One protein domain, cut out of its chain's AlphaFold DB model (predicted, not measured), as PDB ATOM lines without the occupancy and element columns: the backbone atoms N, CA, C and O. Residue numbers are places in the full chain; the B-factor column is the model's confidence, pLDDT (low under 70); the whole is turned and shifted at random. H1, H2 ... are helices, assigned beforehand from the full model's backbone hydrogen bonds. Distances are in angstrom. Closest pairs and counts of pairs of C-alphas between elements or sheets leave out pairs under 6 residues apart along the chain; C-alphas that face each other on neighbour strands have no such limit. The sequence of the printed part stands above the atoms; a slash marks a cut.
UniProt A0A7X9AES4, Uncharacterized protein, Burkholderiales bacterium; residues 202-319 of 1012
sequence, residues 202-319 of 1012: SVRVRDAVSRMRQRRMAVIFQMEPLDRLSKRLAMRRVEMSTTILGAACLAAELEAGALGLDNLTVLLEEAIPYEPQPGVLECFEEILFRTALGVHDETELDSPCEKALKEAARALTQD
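What this domain is: This is residues 202 to 319 of the 1012 residues of an uncharacterized protein of Burkholderiales bacterium (UniProt A0A7X9AES4). Helix H3 runs through the middle, with H6 and H5 packed on one side of it and H2 crossing its first end. On the other side, H1 and H4 run side by side, loosely joined to the rest and farthest from the middle. The printed part has 118 residues with six named helices, H1 to H6 in chain order, and no named strand; its class is all helix. It is compact, with a radius of gyration of the C-alphas of 14.1 A, and spans 39 by 28 by 26 A.

Where its parts are: H1, residues 203 to 215, begins at C-alpha 203 (17.528, 9.461, 98.604) and is 18.4 A long. H2, residues 223 to 235, measures 18.2 A, and H3, residues 242 to 256, 20.9 A. H4 is residues 261 to 269, 12.3 A. H5, residues 278 to 292, measures 21.7 A. H6, residues 304 to 317, measures 19.6 A and ends at C-alpha 317 (8.266, 22.016, 114.013).

How they stand to each other: H3 is the hub, touching four helices, and the helix packing is mostly crossed. It touches H6, closest C-alphas Ala 252 and Ala 308 at 4.9 A, opposite ways at 37 degrees, only just a steep tilt. H5 touches H6, Leu 288 to Ala 313 being the closest C-alphas at 5.4 A. H2 touches residues 242 to 246 of H3, closest C-alphas Leu 226 and Thr 242 at 5.3 A. H1 touches H3 with residues 204 to 205 alone, closest C-alphas Val 205 and Ala 251 at 6.0 A. H1 and H4 only just touch, with 3 pairs of C-alphas within 8 A, the closest being Ala 208 and Leu 261 at 6.4 A. Every O i to N i+4 pair is within hydrogen-bond range in H1, H2, H3, H4 and H6, and 9 of 11 in H5.

The domain as a whole: The farthest C-alphas, Glu 270 and Val 295, are 40.9 A apart. The printed part has no cut. The link from H5 to H6 is long, with 11 residues. Mean pLDDT of the printed part is 75.8; residues under 70 include 291 to 302.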
ATOM      1  N   SER A 202      15.419  10.667 102.755       77.06
ATOM      2  CA  SER A 202      15.087  10.557 101.337       77.06
ATOM      3  C   SER A 202      16.330  10.575 100.452       77.06
ATOM      4  O   SER A 202      17.078  11.557 100.403       77.06
ATOM      5  N   VAL A 203      16.512   9.509  99.670       80.94
ATOM      6  CA  VAL A 203      17.528   9.461  98.604       80.94
ATOM      7  C   VAL A 203      17.155  10.412  97.460       80.94
ATOM      8  O   VAL A 203      18.020  11.099  96.925       80.94
ATOM      9  N   ARG A 204      15.861  10.531  97.135       81.62
ATOM     10  CA  ARG A 204      15.369  11.356  96.018       81.62
ATOM     11  C   ARG A 204      15.603  12.845  96.251       81.62
ATOM     12  O   ARG A 204      16.092  13.536  95.357       81.62
ATOM     13  N   VAL A 205      15.312  13.337  97.455       81.19
ATOM     14  CA  VAL A 205      15.567  14.740  97.821       81.19
ATOM     15  C   VAL A 205      17.078  15.005  97.888       81.19
ATOM     16  O   VAL A 205      17.538  16.056  97.442       81.19
ATOM     17  N   ARG A 206      17.886  14.041  98.353       79.50
ATOM     18  CA  ARG A 206      19.356  14.160  98.369       79.50
ATOM     19  C   ARG A 206      19.958  14.249  96.964       79.50
ATOM     20  O   ARG A 206      20.856  15.065  96.733       79.50
ATOM     21  N   ASP A 207      19.449  13.461  96.022       81.19
ATOM     22  CA  ASP A 207      19.861  13.509  94.618       81.19
ATOM     23  C   ASP A 207      19.467  14.841  93.967       81.19
ATOM     24  O   ASP A 207      20.275  15.446  93.257       81.19
ATOM     25  N   ALA A 208      18.268  15.352  94.267       79.81
ATOM     26  CA  ALA A 208      17.820  16.674  93.832       79.81
ATOM     27  C   ALA A 208      18.751  17.791  94.336       79.81
ATOM     28  O   ALA A 208      19.254  18.585  93.538       79.81
ATOM     29  N   VAL A 209      19.063  17.810  95.639       80.12
ATOM     30  CA  VAL A 209      20.001  18.776  96.245       80.12
ATOM     31  C   VAL A 209      21.388  18.675  95.605       80.12
ATOM     32  O   VAL A 209      22.017  19.698  95.320       80.12
ATOM     33  N   SER A 210      21.862  17.459  95.331       76.06
ATOM     34  CA  SER A 210      23.159  17.226  94.686       76.06
ATOM     35  C   SER A 210      23.194  17.777  93.259       76.06
ATOM     36  O   SER A 210      24.147  18.472  92.902       76.06
ATOM     37  N   ARG A 211      22.134  17.568  92.464       73.81
ATOM     38  CA  ARG A 211      22.003  18.144  91.111       73.81
ATOM     39  C   ARG A 211      21.972  19.672  91.141       73.81
ATOM     40  O   ARG A 211      22.674  20.310  90.356       73.81
ATOM     41  N   MET A 212      21.214  20.264  92.065       72.50
ATOM     42  CA  MET A 212      21.147  21.722  92.229       72.50
ATOM     43  C   MET A 212      22.515  22.316  92.604       72.50
ATOM     44  O   MET A 212      22.936  23.319  92.022       72.50
ATOM     45  N   ARG A 213      23.263  21.663  93.510       75.06
ATOM     46  CA  ARG A 213      24.635  22.063  93.882       75.06
ATOM     47  C   ARG A 213      25.615  21.950  92.716       75.06
ATOM     48  O   ARG A 213      26.368  22.891  92.479       75.06
ATOM     49  N   GLN A 214      25.596  20.839  91.976       70.06
ATOM     50  CA  GLN A 214      26.472  20.619  90.816       70.06
ATOM     51  C   GLN A 214      26.267  21.681  89.732       70.06
ATOM     52  O   GLN A 214      27.232  22.164  89.143       70.06
ATOM     53  N   ARG A 215      25.013  22.072  89.498       64.25
ATOM     54  CA  ARG A 215      24.636  23.051  88.470       64.25
ATOM     55  C   ARG A 215      24.712  24.502  88.947       64.25
ATOM     56  O   ARG A 215      24.649  25.401  88.120       64.25
ATOM     57  N   ARG A 216      24.891  24.736  90.255       63.50
ATOM     58  CA  ARG A 216      24.855  26.064  90.902       63.50
ATOM     59  C   ARG A 216      23.549  26.824  90.642       63.50
ATOM     60  O   ARG A 216      23.564  28.037  90.463       63.50
ATOM     61  N   MET A 217      22.427  26.109  90.630       66.12
ATOM     62  CA  MET A 217      21.100  26.681  90.383       66.12
ATOM     63  C   MET A 217      20.183  26.433  91.580       66.12
ATOM     64  O   MET A 217      20.267  25.388  92.228       66.12
ATOM     65  N   ALA A 218      19.315  27.400  91.871       70.19
ATOM     66  CA  ALA A 218      18.301  27.322  92.915       70.19
ATOM     67  C   ALA A 218      16.902  27.295  92.279       70.19
ATOM     68  O   ALA A 218      16.717  27.814  91.180       70.19
ATOM     69  N   VAL A 219      15.930  26.677  92.954       74.88
ATOM     70  CA  VAL A 219      14.546  26.629  92.460       74.88
ATOM     71  C   VAL A 219      13.876  27.971  92.735       74.88
ATOM     72  O   VAL A 219      13.838  28.449  93.869       74.88
ATOM     73  N   ILE A 220      13.307  28.575  91.699       79.38
ATOM     74  CA  ILE A 220      12.484  29.775  91.845       79.38
ATOM     75  C   ILE A 220      11.119  29.319  92.356       79.38
ATOM     76  O   ILE A 220      10.499  28.466  91.738       79.38
ATOM     77  N   PHE A 221      10.650  29.842  93.488       82.25
ATOM     78  CA  PHE A 221       9.319  29.519  94.008       82.25
ATOM     79  C   PHE A 221       8.293  30.540  93.529       82.25
ATOM     80  O   PHE A 221       8.558  31.743  93.557       82.25
ATOM     81  N   GLN A 222       7.100  30.082  93.160       83.06
ATOM     82  CA  GLN A 222       5.974  30.980  92.937       83.06
ATOM     83  C   GLN A 222       5.489  31.540  94.281       83.06
ATOM     84  O   GLN A 222       4.991  30.815  95.144       83.06
ATOM     85  N   MET A 223       5.672  32.847  94.473       79.44
ATOM     86  CA  MET A 223       5.530  33.486  95.786       79.44
ATOM     87  C   MET A 223       4.074  33.666  96.226       79.44
ATOM     88  O   MET A 223       3.775  33.492  97.401       79.44
ATOM     89  N   GLU A 224       3.157  33.953  95.300       83.38
ATOM     90  CA  GLU A 224       1.755  34.255  95.616       83.38
ATOM     91  C   GLU A 224       1.027  33.165  96.445       83.38
ATOM     92  O   GLU A 224       0.443  33.508  97.480       83.38
ATOM     93  N   PRO A 225       1.053  31.866  96.074       83.38
ATOM     94  CA  PRO A 225       0.408  30.822  96.875       83.38
ATOM     95  C   PRO A 225       1.081  30.620  98.243       83.38
ATOM     96  O   PRO A 225       0.398  30.400  99.247       83.38
ATOM     97  N   LEU A 226       2.408  30.755  98.313       81.62
ATOM     98  CA  LEU A 226       3.181  30.595  99.547       81.62
ATOM     99  C   LEU A 226       2.981  31.770 100.514       81.62
ATOM    100  O   LEU A 226       2.869  31.551 101.720       81.62
ATOM    101  N   ASP A 227       2.879  33.003 100.011       80.44
ATOM    102  CA  ASP A 227       2.597  34.202 100.813       80.44
ATOM    103  C   ASP A 227       1.196  34.133 101.428       80.44
ATOM    104  O   ASP A 227       0.997  34.499 102.590       80.44
ATOM    105  N   ARG A 228       0.209  33.629 100.672       83.75
ATOM    106  CA  ARG A 228      -1.147  33.388 101.187       83.75
ATOM    107  C   ARG A 228      -1.133  32.345 102.307       83.75
ATOM    108  O   ARG A 228      -1.731  32.592 103.353       83.75
ATOM    109  N   LEU A 229      -0.422  31.229 102.127       80.44
ATOM    110  CA  LEU A 229      -0.269  30.200 103.161       80.44
ATOM    111  C   LEU A 229       0.445  30.748 104.409       80.44
ATOM    112  O   LEU A 229      -0.045  30.560 105.521       80.44
ATOM    113  N   SER A 230       1.544  31.485 104.234       76.69
ATOM    114  CA  SER A 230       2.293  32.114 105.331       76.69
ATOM    115  C   SER A 230       1.412  33.064 106.150       76.69
ATOM    116  O   SER A 230       1.375  32.966 107.376       76.69
ATOM    117  N   LYS A 231       0.603  33.912 105.496       77.75
ATOM    118  CA  LYS A 231      -0.361  34.796 106.179       77.75
ATOM    119  C   LYS A 231      -1.436  34.018 106.943       77.75
ATOM    120  O   LYS A 231      -1.787  34.413 108.055       77.75
ATOM    121  N   ARG A 232      -1.961  32.918 106.385       79.81
ATOM    122  CA  ARG A 232      -2.952  32.067 107.075       79.81
ATOM    123  C   ARG A 232      -2.364  31.376 108.306       79.81
ATOM    124  O   ARG A 232      -2.998  31.389 109.360       79.81
ATOM    125  N   LEU A 233      -1.141  30.860 108.205       71.69
ATOM    126  CA  LEU A 233      -0.418  30.272 109.334       71.69
ATOM    127  C   LEU A 233      -0.091  31.319 110.411       71.69
ATOM    128  O   LEU A 233      -0.315  31.061 111.594       71.69
ATOM    129  N   ALA A 234       0.316  32.531 110.021       67.00
ATOM    130  CA  ALA A 234       0.574  33.631 110.951       67.00
ATOM    131  C   ALA A 234      -0.688  34.033 111.739       67.00
ATOM    132  O   ALA A 234      -0.626  34.207 112.957       67.00
ATOM    133  N   MET A 235      -1.863  34.075 111.092       70.62
ATOM    134  CA  MET A 235      -3.152  34.276 111.783       70.62
ATOM    135  C   MET A 235      -3.457  33.173 112.810       70.62
ATOM    136  O   MET A 235      -4.156  33.417 113.794       70.62
ATOM    137  N   ARG A 236      -2.900  31.972 112.621       64.62
ATOM    138  CA  ARG A 236      -2.976  30.836 113.552       64.62
ATOM    139  C   ARG A 236      -1.779  30.745 114.517       64.62
ATOM    140  O   ARG A 236      -1.630  29.727 115.186       64.62
ATOM    141  N   ARG A 237      -0.959  31.801 114.634       60.41
ATOM    142  CA  ARG A 237       0.261  31.882 115.474       60.41
ATOM    143  C   ARG A 237       1.386  30.911 115.089       60.41
ATOM    144  O   ARG A 237       2.221  30.579 115.925       60.41
ATOM    145  N   VAL A 238       1.427  30.467 113.836       57.50
ATOM    146  CA  VAL A 238       2.532  29.676 113.280       57.50
ATOM    147  C   VAL A 238       3.249  30.540 112.244       57.50
ATOM    148  O   VAL A 238       2.771  30.711 111.128       57.50
ATOM    149  N   GLU A 239       4.384  31.130 112.607       61.31
ATOM    150  CA  GLU A 239       5.153  31.972 111.685       61.31
ATOM    151  C   GLU A 239       6.155  31.129 110.889       61.31
ATOM    152  O   GLU A 239       7.066  30.522 111.450       61.31
ATOM    153  N   MET A 240       6.003  31.092 109.561       67.31
ATOM    154  CA  MET A 240       6.954  30.435 108.659       67.31
ATOM    155  C   MET A 240       7.208  31.271 107.408       67.31
ATOM    156  O   MET A 240       6.285  31.835 106.815       67.31
ATOM    157  N   SER A 241       8.476  31.322 106.985       71.12
ATOM    158  CA  SER A 241       8.859  32.002 105.746       71.12
ATOM    159  C   SER A 241       8.393  31.220 104.520       71.12
ATOM    160  O   SER A 241       8.388  29.986 104.510       71.12
ATOM    161  N   THR A 242       8.072  31.935 103.448       73.75
ATOM    162  CA  THR A 242       7.698  31.337 102.160       73.75
ATOM    163  C   THR A 242       8.786  30.445 101.578       73.75
ATOM    164  O   THR A 242       8.479  29.430 100.968       73.75
ATOM    165  N   THR A 243      10.057  30.751 101.840       74.25
ATOM    166  CA  THR A 243      11.194  29.911 101.445       74.25
ATOM    167  C   THR A 243      11.179  28.543 102.137       74.25
ATOM    168  O   THR A 243      11.467  27.535 101.496       74.25
ATOM    169  N   ILE A 244      10.818  28.492 103.425       75.75
ATOM    170  CA  ILE A 244      10.693  27.237 104.185       75.75
ATOM    171  C   ILE A 244       9.484  26.440 103.698       75.75
ATOM    172  O   ILE A 244       9.602  25.240 103.460       75.75
ATOM    173  N   LEU A 245       8.347  27.115 103.511       79.19
ATOM    174  CA  LEU A 245       7.122  26.488 103.019       79.19
ATOM    175  C   LEU A 245       7.326  25.895 101.617       79.19
ATOM    176  O   LEU A 245       7.013  24.729 101.399       79.19
ATOM    177  N   GLY A 246       7.940  26.651 100.702       84.19
ATOM    178  CA  GLY A 246       8.247  26.191  99.345       84.19
ATOM    179  C   GLY A 246       9.219  25.011  99.318       84.19
ATOM    180  O   GLY A 246       8.987  24.043  98.598       84.19
ATOM    181  N   ALA A 247      10.268  25.035 100.148       85.19
ATOM    182  CA  ALA A 247      11.219  23.928 100.249       85.19
ATOM    183  C   ALA A 247      10.583  22.650 100.821       85.19
ATOM    184  O   ALA A 247      10.914  21.551 100.378       85.19
ATOM    185  N   ALA A 248       9.655  22.778 101.770       84.69
ATOM    186  CA  ALA A 248       8.939  21.641 102.338       84.69
ATOM    187  C   ALA A 248       7.952  21.008 101.350       84.69
ATOM    188  O   ALA A 248       7.933  19.784 101.222       84.69
ATOM    189  N   CYS A 249       7.195  21.823 100.606       87.38
ATOM    190  CA  CYS A 249       6.333  21.340  99.525       87.38
ATOM    191  C   CYS A 249       7.151  20.620  98.444       87.38
ATOM    192  O   CYS A 249       6.826  19.492  98.079       87.38
ATOM    193  N   LEU A 250       8.268  21.219  98.018       88.00
ATOM    194  CA  LEU A 250       9.163  20.625  97.027       88.00
ATOM    195  C   LEU A 250       9.744  19.287  97.507       88.00
ATOM    196  O   LEU A 250       9.750  18.312  96.758       88.00
ATOM    197  N   ALA A 251      10.219  19.214  98.755       87.81
ATOM    198  CA  ALA A 251      10.751  17.978  99.326       87.81
ATOM    199  C   ALA A 251       9.683  16.875  99.399       87.81
ATOM    200  O   ALA A 251       9.973  15.725  99.068       87.81
ATOM    201  N   ALA A 252       8.450  17.220  99.779       87.25
ATOM    202  CA  ALA A 252       7.352  16.264  99.860       87.25
ATOM    203  C   ALA A 252       6.915  15.738  98.484       87.25
ATOM    204  O   ALA A 252       6.686  14.537  98.335       87.25
ATOM    205  N   GLU A 253       6.855  16.596  97.463       87.81
ATOM    206  CA  GLU A 253       6.512  16.182  96.096       87.81
ATOM    207  C   GLU A 253       7.616  15.347  95.432       87.81
ATOM    208  O   GLU A 253       7.312  14.397  94.704       87.81
ATOM    209  N   LEU A 254       8.890  15.654  95.704       87.50
ATOM    210  CA  LEU A 254      10.036  14.844  95.272       87.50
ATOM    211  C   LEU A 254      10.028  13.460  95.934       87.50
ATOM    212  O   LEU A 254      10.289  12.452  95.271       87.50
ATOM    213  N   GLU A 255       9.701  13.392  97.225       85.81
ATOM    214  CA  GLU A 255       9.614  12.123  97.948       85.81
ATOM    215  C   GLU A 255       8.450  11.270  97.440       85.81
ATOM    216  O   GLU A 255       8.639  10.110  97.055       85.81
ATOM    217  N   ALA A 256       7.270  11.879  97.299       82.88
ATOM    218  CA  ALA A 256       6.092  11.244  96.717       82.88
ATOM    219  C   ALA A 256       6.293  10.815  95.252       82.88
ATOM    220  O   ALA A 256       5.520  10.008  94.737       82.88
ATOM    221  N   GLY A 257       7.324  11.334  94.574       80.69
ATOM    222  CA  GLY A 257       7.569  11.115  93.148       80.69
ATOM    223  C   GLY A 257       6.567  11.835  92.243       80.69
ATOM    224  O   GLY A 257       6.519  11.542  91.050       80.69
ATOM    225  N   ALA A 258       5.779  12.762  92.795       81.62
ATOM    226  CA  ALA A 258       4.878  13.630  92.040       81.62
ATOM    227  C   ALA A 258       5.673  14.601  91.152       81.62
ATOM    228  O   ALA A 258       5.270  14.885  90.023       81.62
ATOM    229  N   LEU A 259       6.843  15.036  91.632       81.94
ATOM    230  CA  LEU A 259       7.845  15.737  90.841       81.94
ATOM    231  C   LEU A 259       9.041  14.810  90.582       81.94
ATOM    232  O   LEU A 259       9.748  14.409  91.504       81.94
ATOM    233  N   GLY A 260       9.281  14.461  89.317       84.56
ATOM    234  CA  GLY A 260      10.462  13.692  88.918       84.56
ATOM    235  C   GLY A 260      11.738  14.542  88.896       84.56
ATOM    236  O   GLY A 260      11.688  15.742  88.623       84.56
ATOM    237  N   LEU A 261      12.902  13.912  89.105       81.44
ATOM    238  CA  LEU A 261      14.211  14.583  89.023       81.44
ATOM    239  C   LEU A 261      14.469  15.228  87.650       81.44
ATOM    240  O   LEU A 261      15.171  16.236  87.565       81.44
ATOM    241  N   ASP A 262      13.904  14.669  86.582       81.81
ATOM    242  CA  ASP A 262      14.048  15.206  85.226       81.81
ATOM    243  C   ASP A 262      13.173  16.451  85.029       81.81
ATOM    244  O   ASP A 262      13.652  17.455  84.512       81.81
ATOM    245  N   ASN A 263      11.954  16.461  85.577       82.62
ATOM    246  CA  ASN A 263      11.100  17.652  85.594       82.62
ATOM    247  C   ASN A 263      11.711  18.770  86.448       82.62
ATOM    248  O   ASN A 263      11.699  19.925  86.040       82.62
ATOM    249  N   LEU A 264      12.320  18.437  87.592       81.31
ATOM    250  CA  LEU A 264      13.106  19.396  88.375       81.31
ATOM    251  C   LEU A 264      14.262  19.978  87.549       81.31
ATOM    252  O   LEU A 264      14.574  21.159  87.661       81.31
ATOM    253  N   THR A 265      14.896  19.158  86.711       78.25
ATOM    254  CA  THR A 265      15.994  19.603  85.847       78.25
ATOM    255  C   THR A 265      15.500  20.607  84.803       78.25
ATOM    256  O   THR A 265      16.154  21.629  84.615       78.25
ATOM    257  N   VAL A 266      14.323  20.376  84.213       80.19
ATOM    258  CA  VAL A 266      13.659  21.324  83.300       80.19
ATOM    259  C   VAL A 266      13.298  22.627  84.019       80.19
ATOM    260  O   VAL A 266      13.622  23.699  83.517       80.19
ATOM    261  N   LEU A 267      12.712  22.556  85.221       80.75
ATOM    262  CA  LEU A 267      12.394  23.749  86.021       80.75
ATOM    263  C   LEU A 267      13.638  24.611  86.283       80.75
ATOM    264  O   LEU A 267      13.576  25.835  86.189       80.75
ATOM    265  N   LEU A 268      14.769  23.968  86.589       77.50
ATOM    266  CA  LEU A 268      16.044  24.648  86.805       77.50
ATOM    267  C   LEU A 268      16.588  25.248  85.500       77.50
ATOM    268  O   LEU A 268      16.899  26.432  85.484       77.50
ATOM    269  N   GLU A 269      16.695  24.469  84.419       77.56
ATOM    270  CA  GLU A 269      17.282  24.914  83.140       77.56
ATOM    271  C   GLU A 269      16.473  26.028  82.461       77.56
ATOM    272  O   GLU A 269      17.058  26.966  81.922       77.56
ATOM    273  N   GLU A 270      15.145  25.951  82.518       76.44
ATOM    274  CA  GLU A 270      14.241  26.911  81.875       76.44
ATOM    275  C   GLU A 270      13.822  28.066  82.803       76.44
ATOM    276  O   GLU A 270      13.017  28.914  82.410       76.44
ATOM    277  N   ALA A 271      14.363  28.112  84.030       73.12
ATOM    278  CA  ALA A 271      14.024  29.091  85.067       73.12
ATOM    279  C   ALA A 271      12.504  29.219  85.299       73.12
ATOM    280  O   ALA A 271      11.973  30.313  85.508       73.12
ATOM    281  N   ILE A 272      11.788  28.095  85.239       77.00
ATOM    282  CA  ILE A 272      10.342  28.054  85.462       77.00
ATOM    283  C   ILE A 272      10.083  28.081  86.976       77.00
ATOM    284  O   ILE A 272      10.646  27.253  87.700       77.00
ATOM    285  N   PRO A 273       9.223  28.991  87.476       81.44
ATOM    286  CA  PRO A 273       8.828  28.995  88.875       81.44
ATOM    287  C   PRO A 273       8.143  27.681  89.259       81.44
ATOM    288  O   PRO A 273       7.200  27.240  88.608       81.44
ATOM    289  N   TYR A 274       8.606  27.064  90.338       85.06
ATOM    290  CA  TYR A 274       7.947  25.937  90.973       85.06
ATOM    291  C   TYR A 274       6.671  26.407  91.675       85.06
ATOM    292  O   TYR A 274       6.721  27.232  92.597       85.06
ATOM    293  N   GLU A 275       5.549  25.834  91.253       85.31
ATOM    294  CA  GLU A 275       4.243  25.996  91.879       85.31
ATOM    295  C   GLU A 275       3.881  24.705  92.629       85.31
ATOM    296  O   GLU A 275       3.748  23.656  91.991       85.31
ATOM    297  N   PRO A 276       3.726  24.747  93.967       84.00
ATOM    298  CA  PRO A 276       3.211  23.609  94.720       84.00
ATOM    299  C   PRO A 276       1.816  23.227  94.226       84.00
ATOM    300  O   PRO A 276       0.991  24.107  93.966       84.00
ATOM    301  N   GLN A 277       1.503  21.933  94.163       81.69
ATOM    302  CA  GLN A 277       0.160  21.519  93.763       81.69
ATOM    303  C   GLN A 277      -0.903  22.077  94.737       81.69
ATOM    304  O   GLN A 277      -0.691  22.066  95.952       81.69
ATOM    305  N   PRO A 278      -2.084  22.518  94.258       72.56
ATOM    306  CA  PRO A 278      -3.098  23.150  95.111       72.56
ATOM    307  C   PRO A 278      -3.503  22.307  96.333       72.56
ATOM    308  O   PRO A 278      -3.605  22.831  97.441       72.56
ATOM    309  N   GLY A 279      -3.640  20.985  96.159       76.56
ATOM    310  CA  GLY A 279      -3.962  20.059  97.252       76.56
ATOM    311  C   GLY A 279      -2.839  19.890  98.286       76.56
ATOM    312  O   GLY A 279      -3.112  19.615  99.450       76.56
ATOM    313  N   VAL A 280      -1.579  20.115  97.901       82.12
ATOM    314  CA  VAL A 280      -0.417  20.032  98.803       82.12
ATOM    315  C   VAL A 280      -0.432  21.184  99.807       82.12
ATOM    316  O   VAL A 280      -0.170  20.964 100.986       82.12
ATOM    317  N   LEU A 281      -0.785  22.398  99.376       82.19
ATOM    318  CA  LEU A 281      -0.814  23.584 100.243       82.19
ATOM    319  C   LEU A 281      -1.907  23.506 101.312       82.19
ATOM    320  O   LEU A 281      -1.665  23.856 102.468       82.19
ATOM    321  N   GLU A 282      -3.101  23.048 100.932       80.69
ATOM    322  CA  GLU A 282      -4.243  22.901 101.843       80.69
ATOM    323  C   GLU A 282      -3.988  21.808 102.887       80.69
ATOM    324  O   GLU A 282      -4.185  22.044 104.082       80.69
ATOM    325  N   CYS A 283      -3.458  20.653 102.464       82.00
ATOM    326  CA  CYS A 283      -3.056  19.594 103.389       82.00
ATOM    327  C   CYS A 283      -1.914  20.047 104.309       82.00
ATOM    328  O   CYS A 283      -1.928  19.757 105.507       82.00
ATOM    329  N   PHE A 284      -0.930  20.781 103.783       84.12
ATOM    330  CA  PHE A 284       0.228  21.194 104.568       84.12
ATOM    331  C   PHE A 284      -0.115  22.216 105.655       84.12
ATOM    332  O   PHE A 284       0.439  22.129 106.748       84.12
ATOM    333  N   GLU A 285      -1.051  23.138 105.406       83.38
ATOM    334  CA  GLU A 285      -1.525  24.092 106.420       83.38
ATOM    335  C   GLU A 285      -2.073  23.382 107.661       83.38
ATOM    336  O   GLU A 285      -1.683  23.689 108.791       83.38
ATOM    337  N   GLU A 286      -2.964  22.414 107.448       82.44
ATOM    338  CA  GLU A 286      -3.621  21.687 108.531       82.44
ATOM    339  C   GLU A 286      -2.634  20.770 109.265       82.44
ATOM    340  O   GLU A 286      -2.622  20.730 110.498       82.44
ATOM    341  N   ILE A 287      -1.740  20.099 108.530       81.19
ATOM    342  CA  ILE A 287      -0.670  19.273 109.104       81.19
ATOM    343  C   ILE A 287       0.280  20.128 109.956       81.19
ATOM    344  O   ILE A 287       0.593  19.743 111.085       81.19
ATOM    345  N   LEU A 288       0.730  21.287 109.463       75.38
ATOM    346  CA  LEU A 288       1.609  22.195 110.208       75.38
ATOM    347  C   LEU A 288       0.936  22.720 111.470       75.38
ATOM    348  O   LEU A 288       1.549  22.701 112.535       75.38
ATOM    349  N   PHE A 289      -0.324  23.145 111.373       73.81
ATOM    350  CA  PHE A 289      -1.072  23.652 112.518       73.81
ATOM    351  C   PHE A 289      -1.253  22.580 113.603       73.81
ATOM    352  O   PHE A 289      -0.954  22.833 114.770       73.81
ATOM    353  N   ARG A 290      -1.657  21.357 113.234       71.25
ATOM    354  CA  ARG A 290      -1.797  20.243 114.192       71.25
ATOM    355  C   ARG A 290      -0.468  19.833 114.813       71.25
ATOM    356  O   ARG A 290      -0.400  19.609 116.020       71.25
ATOM    357  N   THR A 291       0.591  19.783 114.005       69.75
ATOM    358  CA  THR A 291       1.930  19.432 114.495       69.75
ATOM    359  C   THR A 291       2.461  20.509 115.448       69.75
ATOM    360  O   THR A 291       3.001  20.167 116.498       69.75
ATOM    361  N   ALA A 292       2.225  21.793 115.159       63.22
ATOM    362  CA  ALA A 292       2.570  22.907 116.048       63.22
ATOM    363  C   ALA A 292       1.790  22.881 117.378       63.22
ATOM    364  O   ALA A 292       2.322  23.284 118.409       63.22
ATOM    365  N   LEU A 293       0.559  22.361 117.381       63.06
ATOM    366  CA  LEU A 293      -0.236  22.136 118.595       63.06
ATOM    367  C   LEU A 293       0.180  20.882 119.387       63.06
ATOM    368  O   LEU A 293      -0.414  20.596 120.427       63.06
ATOM    369  N   GLY A 294       1.171  20.116 118.917       58.44
ATOM    370  CA  GLY A 294       1.593  18.861 119.546       58.44
ATOM    371  C   GLY A 294       0.568  17.729 119.413       58.44
ATOM    372  O   GLY A 294       0.673  16.718 120.105       58.44
ATOM    373  N   VAL A 295      -0.424  17.879 118.531       62.72
ATOM    374  CA  VAL A 295      -1.425  16.845 118.258       62.72
ATOM    375  C   VAL A 295      -0.801  15.838 117.301       62.72
ATOM    376  O   VAL A 295      -0.677  16.063 116.096       62.72
ATOM    377  N   HIS A 296      -0.347  14.719 117.853       57.62
ATOM    378  CA  HIS A 296       0.148  13.593 117.074       57.62
ATOM    379  C   HIS A 296      -1.027  12.700 116.683       57.62
ATOM    380  O   HIS A 296      -1.269  11.678 117.314       57.62
ATOM    381  N   ASP A 297      -1.763  13.085 115.642       53.09
ATOM    382  CA  ASP A 297      -2.759  12.182 115.072       53.09
ATOM    383  C   ASP A 297      -2.038  10.962 114.478       53.09
ATOM    384  O   ASP A 297      -1.177  11.100 113.605       53.09
ATOM    385  N   GLU A 298      -2.379   9.758 114.937       53.16
ATOM    386  CA  GLU A 298      -1.999   8.490 114.293       53.16
ATOM    387  C   GLU A 298      -2.925   8.135 113.121       53.16
ATOM    388  O   GLU A 298      -2.933   7.000 112.657       53.16
ATOM    389  N   THR A 299      -3.703   9.099 112.618       55.59
ATOM    390  CA  THR A 299      -4.537   8.882 111.438       55.59
ATOM    391  C   THR A 299      -3.677   8.369 110.284       55.59
ATOM    392  O   THR A 299      -2.637   8.952 109.949       55.59
ATOM    393  N   GLU A 300      -4.096   7.233 109.719       53.59
ATOM    394  CA  GLU A 300      -3.513   6.671 108.509       53.59
ATOM    395  C   GLU A 300      -3.666   7.716 107.402       53.59
ATOM    396  O   GLU A 300      -4.768   8.040 106.976       53.59
ATOM    397  N   LEU A 301      -2.547   8.327 107.012       67.75
ATOM    398  CA  LEU A 301      -2.503   9.208 105.854       67.75
ATOM    399  C   LEU A 301      -2.467   8.333 104.602       67.75
ATOM    400  O   LEU A 301      -1.589   7.468 104.484       67.75
ATOM    401  N   ASP A 302      -3.397   8.562 103.680       64.88
ATOM    402  CA  ASP A 302      -3.588   7.717 102.500       64.88
ATOM    403  C   ASP A 302      -2.562   8.017 101.398       64.88
ATOM    404  O   ASP A 302      -2.185   7.115 100.642       64.88
ATOM    405  N   SER A 303      -2.047   9.253 101.314       78.38
ATOM    406  CA  SER A 303      -1.102   9.637 100.256       78.38
ATOM    407  C   SER A 303       0.368   9.660 100.722       78.38
ATOM    408  O   SER A 303       0.680  10.110 101.830       78.38
ATOM    409  N   PRO A 304       1.326   9.217  99.879       78.56
ATOM    410  CA  PRO A 304       2.757   9.312 100.185       78.56
ATOM    411  C   PRO A 304       3.222  10.769 100.333       78.56
ATOM    412  O   PRO A 304       4.130  11.045 101.112       78.56
ATOM    413  N   CYS A 305       2.559  11.706  99.646       80.56
ATOM    414  CA  CYS A 305       2.826  13.134  99.778       80.56
ATOM    415  C   CYS A 305       2.403  13.667 101.149       80.56
ATOM    416  O   CYS A 305       3.154  14.409 101.766       80.56
ATOM    417  N   GLU A 306       1.249  13.260 101.679       80.75
ATOM    418  CA  GLU A 306       0.813  13.646 103.027       80.75
ATOM    419  C   GLU A 306       1.739  13.090 104.106       80.75
ATOM    420  O   GLU A 306       2.049  13.795 105.067       80.75
ATOM    421  N   LYS A 307       2.226  11.851 103.945       81.00
ATOM    422  CA  LYS A 307       3.230  11.270 104.851       81.00
ATOM    423  C   LYS A 307       4.514  12.094 104.841       81.00
ATOM    424  O   LYS A 307       4.972  12.502 105.908       81.00
ATOM    425  N   ALA A 308       5.022  12.428 103.655       81.31
ATOM    426  CA  ALA A 308       6.201  13.273 103.508       81.31
ATOM    427  C   ALA A 308       5.972  14.700 104.041       81.31
ATOM    428  O   ALA A 308       6.858  15.253 104.682       81.31
ATOM    429  N   LEU A 309       4.780  15.284 103.868       82.94
ATOM    430  CA  LEU A 309       4.412  16.584 104.448       82.94
ATOM    431  C   LEU A 309       4.311  16.532 105.972       82.94
ATOM    432  O   LEU A 309       4.696  17.493 106.627       82.94
ATOM    433  N   LYS A 310       3.817  15.436 106.557       82.38
ATOM    434  CA  LYS A 310       3.770  15.236 108.014       82.38
ATOM    435  C   LYS A 310       5.161  15.063 108.600       82.38
ATOM    436  O   LYS A 310       5.444  15.621 109.656       82.38
ATOM    437  N   GLU A 311       6.035  14.329 107.929       77.75
ATOM    438  CA  GLU A 311       7.432  14.193 108.339       77.75
ATOM    439  C   GLU A 311       8.214  15.491 108.132       77.75
ATOM    440  O   GLU A 311       8.961  15.886 109.023       77.75
ATOM    441  N   ALA A 312       7.974  16.216 107.038       78.19
ATOM    442  CA  ALA A 312       8.523  17.548 106.822       78.19
ATOM    443  C   ALA A 312       7.997  18.520 107.881       78.19
ATOM    444  O   ALA A 312       8.789  19.203 108.508       78.19
ATOM    445  N   ALA A 313       6.695  18.542 108.169       75.94
ATOM    446  CA  ALA A 313       6.115  19.357 109.234       75.94
ATOM    447  C   ALA A 313       6.725  19.010 110.590       75.94
ATOM    448  O   ALA A 313       7.110  19.921 111.315       75.94
ATOM    449  N   ARG A 314       6.892  17.723 110.920       72.25
ATOM    450  CA  ARG A 314       7.613  17.283 112.124       72.25
ATOM    451  C   ARG A 314       9.056  17.771 112.115       72.25
ATOM    452  O   ARG A 314       9.463  18.360 113.098       72.25
ATOM    453  N   ALA A 315       9.800  17.633 111.024       69.88
ATOM    454  CA  ALA A 315      11.164  18.152 110.916       69.88
ATOM    455  C   ALA A 315      11.216  19.689 111.011       69.88
ATOM    456  O   ALA A 315      12.181  20.257 111.519       69.88
ATOM    457  N   LEU A 316      10.178  20.384 110.538       68.69
ATOM    458  CA  LEU A 316      10.039  21.839 110.562       68.69
ATOM    459  C   LEU A 316       9.599  22.390 111.930       68.69
ATOM    460  O   LEU A 316       9.951  23.518 112.250       68.69
ATOM    461  N   THR A 317       8.858  21.610 112.719       60.94
ATOM    462  CA  THR A 317       8.266  22.016 114.013       60.94
ATOM    463  C   THR A 317       8.926  21.363 115.226       60.94
ATOM    464  O   THR A 317       8.809  21.871 116.340       60.94
ATOM    465  N   GLN A 318       9.657  20.259 115.044       58.06
ATOM    466  CA  GLN A 318      10.603  19.760 116.031       58.06
ATOM    467  C   GLN A 318      11.773  20.738 116.062       58.06
ATOM    468  O   GLN A 318      12.754  20.609 115.325       58.06
ATOM    469  N   ASP A 319      11.651  21.728 116.942       53.97
ATOM    470  CA  ASP A 319      12.729  22.603 117.389       53.97
ATOM    471  C   ASP A 319      13.775  21.774 118.144       53.97
ATOM    472  O   ASP A 319      13.952  21.883 119.361       53.97
TER     473      ASP A 319